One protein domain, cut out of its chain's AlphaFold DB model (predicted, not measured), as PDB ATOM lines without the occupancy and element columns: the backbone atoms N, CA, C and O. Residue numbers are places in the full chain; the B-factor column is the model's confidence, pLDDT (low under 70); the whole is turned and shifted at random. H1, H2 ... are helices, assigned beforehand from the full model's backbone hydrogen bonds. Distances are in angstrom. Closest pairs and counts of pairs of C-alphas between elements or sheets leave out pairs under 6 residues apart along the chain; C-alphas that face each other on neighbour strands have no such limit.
ATOM      1  N   GLU A   3     -61.008   6.535 -30.789       93.44
ATOM      2  CA  GLU A   3     -62.291   5.940 -30.362       93.44
ATOM      3  C   GLU A   3     -62.750   6.408 -28.974       93.44
ATOM      4  O   GLU A   3     -63.935   6.623 -28.745       93.44
ATOM      5  N   ASN A   4     -61.799   6.612 -28.061       91.19
ATOM      6  CA  ASN A   4     -62.061   7.028 -26.682       91.19
ATOM      7  C   ASN A   4     -61.972   8.557 -26.496       91.19
ATOM      8  O   ASN A   4     -62.016   9.028 -25.363       91.19
ATOM      9  N   GLY A   5     -61.800   9.329 -27.577       94.25
ATOM     10  CA  GLY A   5     -61.852  10.793 -27.553       94.25
ATOM     11  C   GLY A   5     -60.793  11.484 -26.687       94.25
ATOM     12  O   GLY A   5     -61.104  12.482 -26.043       94.25
ATOM     13  N   TYR A   6     -59.554  10.981 -26.653       95.25
ATOM     14  CA  TYR A   6     -58.464  11.584 -25.871       95.25
ATOM     15  C   TYR A   6     -57.157  11.682 -26.667       95.25
ATOM     16  O   TYR A   6     -56.919  10.898 -27.589       95.25
ATOM     17  N   PHE A   7     -56.292  12.618 -26.264       96.81
ATOM     18  CA  PHE A   7     -54.936  12.788 -26.786       96.81
ATOM     19  C   PHE A   7     -53.951  12.925 -25.616       96.81
ATOM     20  O   PHE A   7     -53.791  14.001 -25.046       96.81
ATOM     21  N   ALA A   8     -53.373  11.796 -25.201       96.56
ATOM     22  CA  ALA A   8     -52.416  11.701 -24.099       96.56
ATOM     23  C   ALA A   8     -51.641  10.379 -24.184       96.56
ATOM     24  O   ALA A   8     -52.182   9.392 -24.680       96.56
ATOM     25  N   HIS A   9     -50.432  10.339 -23.619       96.44
ATOM     26  CA  HIS A   9     -49.616   9.119 -23.521       96.44
ATOM     27  C   HIS A   9     -50.259   8.025 -22.655       96.44
ATOM     28  O   HIS A   9     -50.041   6.838 -22.867       96.44
ATOM     29  N   THR A  10     -51.083   8.395 -21.673       96.44
ATOM     30  CA  THR A  10     -51.762   7.415 -20.819       96.44
ATOM     31  C   THR A  10     -53.148   7.111 -21.365       96.44
ATOM     32  O   THR A  10     -54.026   7.973 -21.404       96.44
ATOM     33  N   SER A  11     -53.359   5.858 -21.756       94.62
ATOM     34  CA  SER A  11     -54.665   5.325 -22.115       94.62
ATOM     35  C   SER A  11     -55.537   5.118 -20.872       94.62
ATOM     36  O   SER A  11     -55.086   4.484 -19.916       94.62
ATOM     37  N   PRO A  12     -56.815   5.541 -20.893       92.19
ATOM     38  CA  PRO A  12     -57.764   5.231 -19.823       92.19
ATOM     39  C   PRO A  12     -58.104   3.732 -19.740       92.19
ATOM     40  O   PRO A  12     -58.652   3.286 -18.738       92.19
ATOM     41  N   THR A  13     -57.796   2.955 -20.784       90.25
ATOM     42  CA  THR A  13     -58.085   1.513 -20.859       90.25
ATOM     43  C   THR A  13     -56.842   0.660 -20.624       90.25
ATOM     44  O   THR A  13     -56.930  -0.382 -19.983       90.25
ATOM     45  N   TYR A  14     -55.694   1.091 -21.150       88.88
ATOM     46  CA  TYR A  14     -54.490   0.260 -21.239       88.88
ATOM     47  C   TYR A  14     -53.286   0.796 -20.451       88.88
ATOM     48  O   TYR A  14     -52.248   0.144 -20.433       88.88
ATOM     49  N   GLY A  15     -53.406   1.953 -19.790       94.31
ATOM     50  CA  GLY A  15     -52.276   2.586 -19.110       94.31
ATOM     51  C   GLY A  15     -51.301   3.238 -20.091       94.31
ATOM     52  O   GLY A  15     -51.702   3.722 -21.150       94.31
ATOM     53  N   SER A  16     -50.025   3.309 -19.724       96.19
ATOM     54  CA  SER A  16     -48.979   3.864 -20.589       96.19
ATOM     55  C   SER A  16     -48.670   2.937 -21.783       96.19
ATOM     56  O   SER A  16     -48.947   1.735 -21.716       96.19
ATOM     57  N   PRO A  17     -48.030   3.428 -22.863       94.50
ATOM     58  CA  PRO A  17     -47.522   2.567 -23.938       94.50
ATOM     59  C   PRO A  17     -46.579   1.464 -23.423       94.50
ATOM     60  O   PRO A  17     -46.527   0.373 -23.988       94.50
ATOM     61  N   PHE A  18     -45.878   1.703 -22.311       94.88
ATOM     62  CA  PHE A  18     -45.007   0.723 -21.657       94.88
ATOM     63  C   PHE A  18     -45.795  -0.413 -20.994       94.88
ATOM     64  O   PHE A  18     -45.406  -1.579 -21.094       94.88
ATOM     65  N   ASP A  19     -46.932  -0.090 -20.370       94.88
ATOM     66  CA  ASP A  19     -47.853  -1.090 -19.818       94.88
ATOM     67  C   ASP A  19     -48.431  -1.961 -20.935       94.88
ATOM     68  O   ASP A  19     -48.481  -3.186 -20.805       94.88
ATOM     69  N   MET A  20     -48.786  -1.342 -22.066       93.75
ATOM     70  CA  MET A  20     -49.216  -2.062 -23.262       93.75
ATOM     71  C   MET A  20     -48.132  -3.002 -23.785       93.75
ATOM     72  O   MET A  20     -48.391  -4.196 -23.918       93.75
ATOM     73  N   MET A  21     -46.921  -2.504 -24.053       94.06
ATOM     74  CA  MET A  21     -45.822  -3.340 -24.555       94.06
ATOM     75  C   MET A  21     -45.574  -4.546 -23.647       94.06
ATOM     76  O   MET A  21     -45.479  -5.675 -24.129       94.06
ATOM     77  N   LYS A  22     -45.584  -4.336 -22.326       93.50
ATOM     78  CA  LYS A  22     -45.470  -5.416 -21.345       93.50
ATOM     79  C   LYS A  22     -46.628  -6.416 -21.428       93.50
ATOM     80  O   LYS A  22     -46.382  -7.619 -21.395       93.50
ATOM     81  N   ALA A  23     -47.871  -5.946 -21.537       93.19
ATOM     82  CA  ALA A  23     -49.052  -6.806 -21.638       93.19
ATOM     83  C   ALA A  23     -49.047  -7.675 -22.909       93.19
ATOM     84  O   ALA A  23     -49.511  -8.814 -22.873       93.19
ATOM     85  N   PHE A  24     -48.476  -7.167 -24.003       93.44
ATOM     86  CA  PHE A  24     -48.313  -7.894 -25.264       93.44
ATOM     87  C   PHE A  24     -47.015  -8.717 -25.347       93.44
ATOM     88  O   PHE A  24     -46.749  -9.332 -26.377       93.44
ATOM     89  N   GLY A  25     -46.217  -8.772 -24.274       95.50
ATOM     90  CA  GLY A  25     -44.988  -9.567 -24.224       95.50
ATOM     91  C   GLY A  25     -43.825  -8.991 -25.037       95.50
ATOM     92  O   GLY A  25     -42.896  -9.726 -25.367       95.50
ATOM     93  N   ILE A  26     -43.855  -7.694 -25.356       93.88
ATOM     94  CA  ILE A  26     -42.764  -6.992 -26.034       93.88
ATOM     95  C   ILE A  26     -41.664  -6.690 -25.012       93.88
ATOM     96  O   ILE A  26     -41.891  -6.025 -24.000       93.88
ATOM     97  N   THR A  27     -40.456  -7.173 -25.289       94.19
ATOM     98  CA  THR A  27     -39.265  -6.929 -24.469       94.19
ATOM     99  C   THR A  27     -38.414  -5.825 -25.079       94.19
ATOM    100  O   THR A  27     -38.086  -5.898 -26.260       94.19
ATOM    101  N   TYR A  28     -38.003  -4.847 -24.275       93.88
ATOM    102  CA  TYR A  28     -37.161  -3.730 -24.707       93.88
ATOM    103  C   TYR A  28     -36.236  -3.272 -23.571       93.88
ATOM    104  O   TYR A  28     -36.492  -3.549 -22.398       93.88
ATOM    105  N   VAL A  29     -35.159  -2.563 -23.922       94.56
ATOM    106  CA  VAL A  29     -34.229  -1.942 -22.954       94.56
ATOM    107  C   VAL A  29     -34.535  -0.455 -22.768       94.56
ATOM    108  O   VAL A  29     -34.453   0.062 -21.658       94.56
ATOM    109  N   ALA A  30     -34.934   0.222 -23.844       94.38
ATOM    110  CA  ALA A  30     -35.389   1.604 -23.842       94.38
ATOM    111  C   ALA A  30     -36.544   1.746 -24.840       94.38
ATOM    112  O   ALA A  30     -36.570   1.044 -25.849       94.38
ATOM    113  N   ALA A  31     -37.499   2.624 -24.543       95.69
ATOM    114  CA  ALA A  31     -38.614   2.918 -25.431       95.69
ATOM    115  C   ALA A  31     -39.133   4.339 -25.185       95.69
ATOM    116  O   ALA A  31     -39.027   4.857 -24.072       95.69
ATOM    117  N   ALA A  32     -39.726   4.935 -26.214       96.56
ATOM    118  CA  ALA A  32     -40.375   6.238 -26.160       96.56
ATOM    119  C   ALA A  32     -41.569   6.293 -27.117       96.56
ATOM    120  O   ALA A  32     -41.691   5.466 -28.018       96.56
ATOM    121  N   GLU A  33     -42.443   7.277 -26.918       97.50
ATOM    122  CA  GLU A  33     -43.616   7.513 -27.757       97.50
ATOM    123  C   GLU A  33     -43.668   8.991 -28.151       97.50
ATOM    124  O   GLU A  33     -43.604   9.870 -27.292       97.50
ATOM    125  N   ASN A  34     -43.838   9.254 -29.446       98.00
ATOM    126  CA  ASN A  34     -44.204  10.566 -29.965       98.00
ATOM    127  C   ASN A  34     -45.641  10.491 -30.496       98.00
ATOM    128  O   ASN A  34     -45.961   9.618 -31.299       98.00
ATOM    129  N   ILE A  35     -46.506  11.418 -30.075       97.62
ATOM    130  CA  ILE A  35     -47.888  11.519 -30.564       97.62
ATOM    131  C   ILE A  35     -48.133  12.889 -31.188       97.62
ATOM    132  O   ILE A  35     -47.580  13.898 -30.756       97.62
ATOM    133  N   ALA A  36     -48.965  12.934 -32.226       97.56
ATOM    134  CA  ALA A  36     -49.360  14.167 -32.899       97.56
ATOM    135  C   ALA A  36     -50.838  14.109 -33.302       97.56
ATOM    136  O   ALA A  36     -51.370  13.047 -33.620       97.56
ATOM    137  N   GLN A  37     -51.503  15.265 -33.313       96.56
ATOM    138  CA  GLN A  37     -52.889  15.409 -33.762       96.56
ATOM    139  C   GLN A  37     -53.056  16.734 -34.514       96.56
ATOM    140  O   GLN A  37     -52.361  17.702 -34.230       96.56
ATOM    141  N   GLY A  38     -53.966  16.779 -35.492       96.06
ATOM    142  CA  GLY A  38     -54.361  18.018 -36.180       96.06
ATOM    143  C   GLY A  38     -53.503  18.425 -37.385       96.06
ATOM    144  O   GLY A  38     -53.847  19.379 -38.079       96.06
ATOM    145  N   HIS A  39     -52.430  17.693 -37.678       97.50
ATOM    146  CA  HIS A  39     -51.583  17.924 -38.849       97.50
ATOM    147  C   HIS A  39     -52.236  17.351 -40.114       97.50
ATOM    148  O   HIS A  39     -52.948  16.347 -40.060       97.50
ATOM    149  N   ARG A  40     -51.999  17.990 -41.266       97.31
ATOM    150  CA  ARG A  40     -52.603  17.585 -42.551       97.31
ATOM    151  C   ARG A  40     -51.787  16.550 -43.320       97.31
ATOM    152  O   ARG A  40     -52.354  15.859 -44.160       97.31
ATOM    153  N   THR A  41     -50.483  16.475 -43.069       98.12
ATOM    154  CA  THR A  41     -49.571  15.550 -43.750       98.12
ATOM    155  C   THR A  41     -48.565  14.968 -42.761       98.12
ATOM    156  O   THR A  41     -48.373  15.514 -41.672       98.12
ATOM    157  N   ALA A  42     -47.929  13.860 -43.141       97.50
ATOM    158  CA  ALA A  42     -46.889  13.232 -42.333       97.50
ATOM    159  C   ALA A  42     -45.637  14.117 -42.228       97.50
ATOM    160  O   ALA A  42     -45.019  14.182 -41.172       97.50
ATOM    161  N   GLU A  43     -45.304  14.859 -43.286       98.38
ATOM    162  CA  GLU A  43     -44.188  15.809 -43.293       98.38
ATOM    163  C   GLU A  43     -44.398  16.904 -42.245       98.38
ATOM    164  O   GLU A  43     -43.481  17.199 -41.488       98.38
ATOM    165  N   ALA A  44     -45.623  17.433 -42.134       98.56
ATOM    166  CA  ALA A  44     -45.959  18.427 -41.118       98.56
ATOM    167  C   ALA A  44     -45.881  17.859 -39.688       98.56
ATOM    168  O   ALA A  44     -45.517  18.579 -38.762       98.56
ATOM    169  N   VAL A  45     -46.208  16.573 -39.493       98.38
ATOM    170  CA  VAL A  45     -46.007  15.892 -38.199       98.38
ATOM    171  C   VAL A  45     -44.519  15.790 -37.875       98.38
ATOM    172  O   VAL A  45     -44.110  16.118 -36.764       98.38
ATOM    173  N   MET A  46     -43.711  15.356 -38.844       98.12
ATOM    174  CA  MET A  46     -42.275  15.183 -38.655       98.12
ATOM    175  C   MET A  46     -41.580  16.512 -38.358       98.12
ATOM    176  O   MET A  46     -40.766  16.577 -37.443       98.12
ATOM    177  N   GLU A  47     -41.927  17.578 -39.083       98.50
ATOM    178  CA  GLU A  47     -41.441  18.934 -38.812       98.50
ATOM    179  C   GLU A  47     -41.802  19.369 -37.383       98.50
ATOM    180  O   GLU A  47     -40.918  19.727 -36.607       98.50
ATOM    181  N   GLY A  48     -43.069  19.208 -36.983       98.25
ATOM    182  CA  GLY A  48     -43.521  19.539 -35.631       98.25
ATOM    183  C   GLY A  48     -42.802  18.754 -34.525       98.25
ATOM    184  O   GLY A  48     -42.489  19.311 -33.469       98.25
ATOM    185  N   TRP A  49     -42.496  17.474 -34.750       98.50
ATOM    186  CA  TRP A  49     -41.692  16.691 -33.812       98.50
ATOM    187  C   TRP A  49     -40.228  17.134 -33.783       98.50
ATOM    188  O   TRP A  49     -39.653  17.225 -32.702       98.50
ATOM    189  N   MET A  50     -39.619  17.445 -34.928       98.50
ATOM    190  CA  MET A  50     -38.223  17.890 -34.982       98.50
ATOM    191  C   MET A  50     -38.010  19.279 -34.362       98.50
ATOM    192  O   MET A  50     -36.943  19.542 -33.796       98.50
ATOM    193  N   ASP A  51     -39.019  20.147 -34.395       98.31
ATOM    194  CA  ASP A  51     -38.970  21.473 -33.768       98.31
ATOM    195  C   ASP A  51     -39.201  21.438 -32.247       98.31
ATOM    196  O   ASP A  51     -38.882  22.393 -31.536       98.31
ATOM    197  N   SER A  52     -39.702  20.322 -31.718       98.19
ATOM    198  CA  SER A  52     -39.943  20.122 -30.292       98.19
ATOM    199  C   SER A  52     -38.800  19.339 -29.648       98.19
ATOM    200  O   SER A  52     -38.533  18.208 -30.034       98.19
ATOM    201  N   GLU A  53     -38.140  19.908 -28.633       98.12
ATOM    202  CA  GLU A  53     -36.960  19.299 -27.997       98.12
ATOM    203  C   GLU A  53     -37.196  17.852 -27.545       98.12
ATOM    204  O   GLU A  53     -36.494  16.965 -28.017       98.12
ATOM    205  N   GLY A  54     -38.230  17.586 -26.742       98.06
ATOM    206  CA  GLY A  54     -38.500  16.230 -26.248       98.06
ATOM    207  C   GLY A  54     -38.854  15.223 -27.352       98.06
ATOM    208  O   GLY A  54     -38.397  14.081 -27.326       98.06
ATOM    209  N   HIS A  55     -39.624  15.631 -28.367       98.50
ATOM    210  CA  HIS A  55     -39.950  14.738 -29.484       98.50
ATOM    211  C   HIS A  55     -38.727  14.471 -30.373       98.50
ATOM    212  O   HIS A  55     -38.505  13.332 -30.798       98.50
ATOM    213  N   ARG A  56     -37.911  15.501 -30.629       98.50
ATOM    214  CA  ARG A  56     -36.657  15.393 -31.376       98.50
ATOM    215  C   ARG A  56     -35.644  14.520 -30.645       98.50
ATOM    216  O   ARG A  56     -34.979  13.715 -31.289       98.50
ATOM    217  N   GLU A  57     -35.527  14.657 -29.327       98.19
ATOM    218  CA  GLU A  57     -34.675  13.796 -28.504       98.19
ATOM    219  C   GLU A  57     -35.053  12.329 -28.675       98.19
ATOM    220  O   GLU A  57     -34.166  11.503 -28.872       98.19
ATOM    221  N   ASN A  58     -36.352  12.009 -28.703       97.62
ATOM    222  CA  ASN A  58     -36.795  10.646 -28.976       97.62
ATOM    223  C   ASN A  58     -36.368  10.170 -30.372       97.62
ATOM    224  O   ASN A  58     -35.843   9.072 -30.497       97.62
ATOM    225  N   ILE A  59     -36.535  10.995 -31.411       97.19
ATOM    226  CA  ILE A  59     -36.180  10.640 -32.799       97.19
ATOM    227  C   ILE A  59     -34.669  10.432 -32.979       97.19
ATOM    228  O   ILE A  59     -34.246   9.541 -33.712       97.19
ATOM    229  N   LEU A  60     -33.843  11.259 -32.336       97.12
ATOM    230  CA  LEU A  60     -32.388  11.253 -32.519       97.12
ATOM    231  C   LEU A  60     -31.646  10.343 -31.531       97.12
ATOM    232  O   LEU A  60     -30.418  10.258 -31.597       97.12
ATOM    233  N   ASN A  61     -32.349   9.680 -30.610       96.88
ATOM    234  CA  ASN A  61     -31.720   8.844 -29.597       96.88
ATOM    235  C   ASN A  61     -31.132   7.566 -30.231       96.88
ATOM    236  O   ASN A  61     -31.885   6.708 -30.692       96.88
TER     237      ASN A  61
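AT A GLANCE: This is residues 3 to 61 of the 68 residues of the protein "SCP domain-containing protein" of Pradoshia sp. D12 (UniProt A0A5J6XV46). A winding first stretch, residues 3 to 16, leads into short helix H1 at one end of a loose, flat shape; a long strap, residues 24 to 41, crosses to the other end, where H2 and H3 meet as a corner. The printed part has 59 residues with three named helices, H1, H2 and H3 in that order, and no named strand. It is all helix, though helices hold 25 of the 59 residues; the radius of gyration of the C-alphas is 13.2 A and the spans are 32 by 30 by 16 A.

HOW THE PARTS SIT: H1, residues 17 to 23, is apart from H2, residues 42 to 51, and from H3, residues 53 to 60. H2 and H3 touch only at the corner by their tight link; their closest C-alphas, of Met 50 and Arg 56, are 4.7 A apart. They run opposite ways at a steep tilt of 65 degrees. In H1, H2 and H3 every O i to N i+4 pair is within hydrogen-bond range.

IN THESE COORDINATES: H1 begins at C-alpha 17 (-47.522, 2.567, -23.938) and measures 9.8 A, H2 14.3 A and H3 10.3 A, ending at C-alpha 60 (-32.388, 11.253, -32.519).

THE WHOLE: The C-alphas farthest apart, of Gly 25 and Arg 40, are 33.6 A apart. The link from H1 to H2 is long; the printed part has no cut, and no printed residue is under 70 in pLDDT.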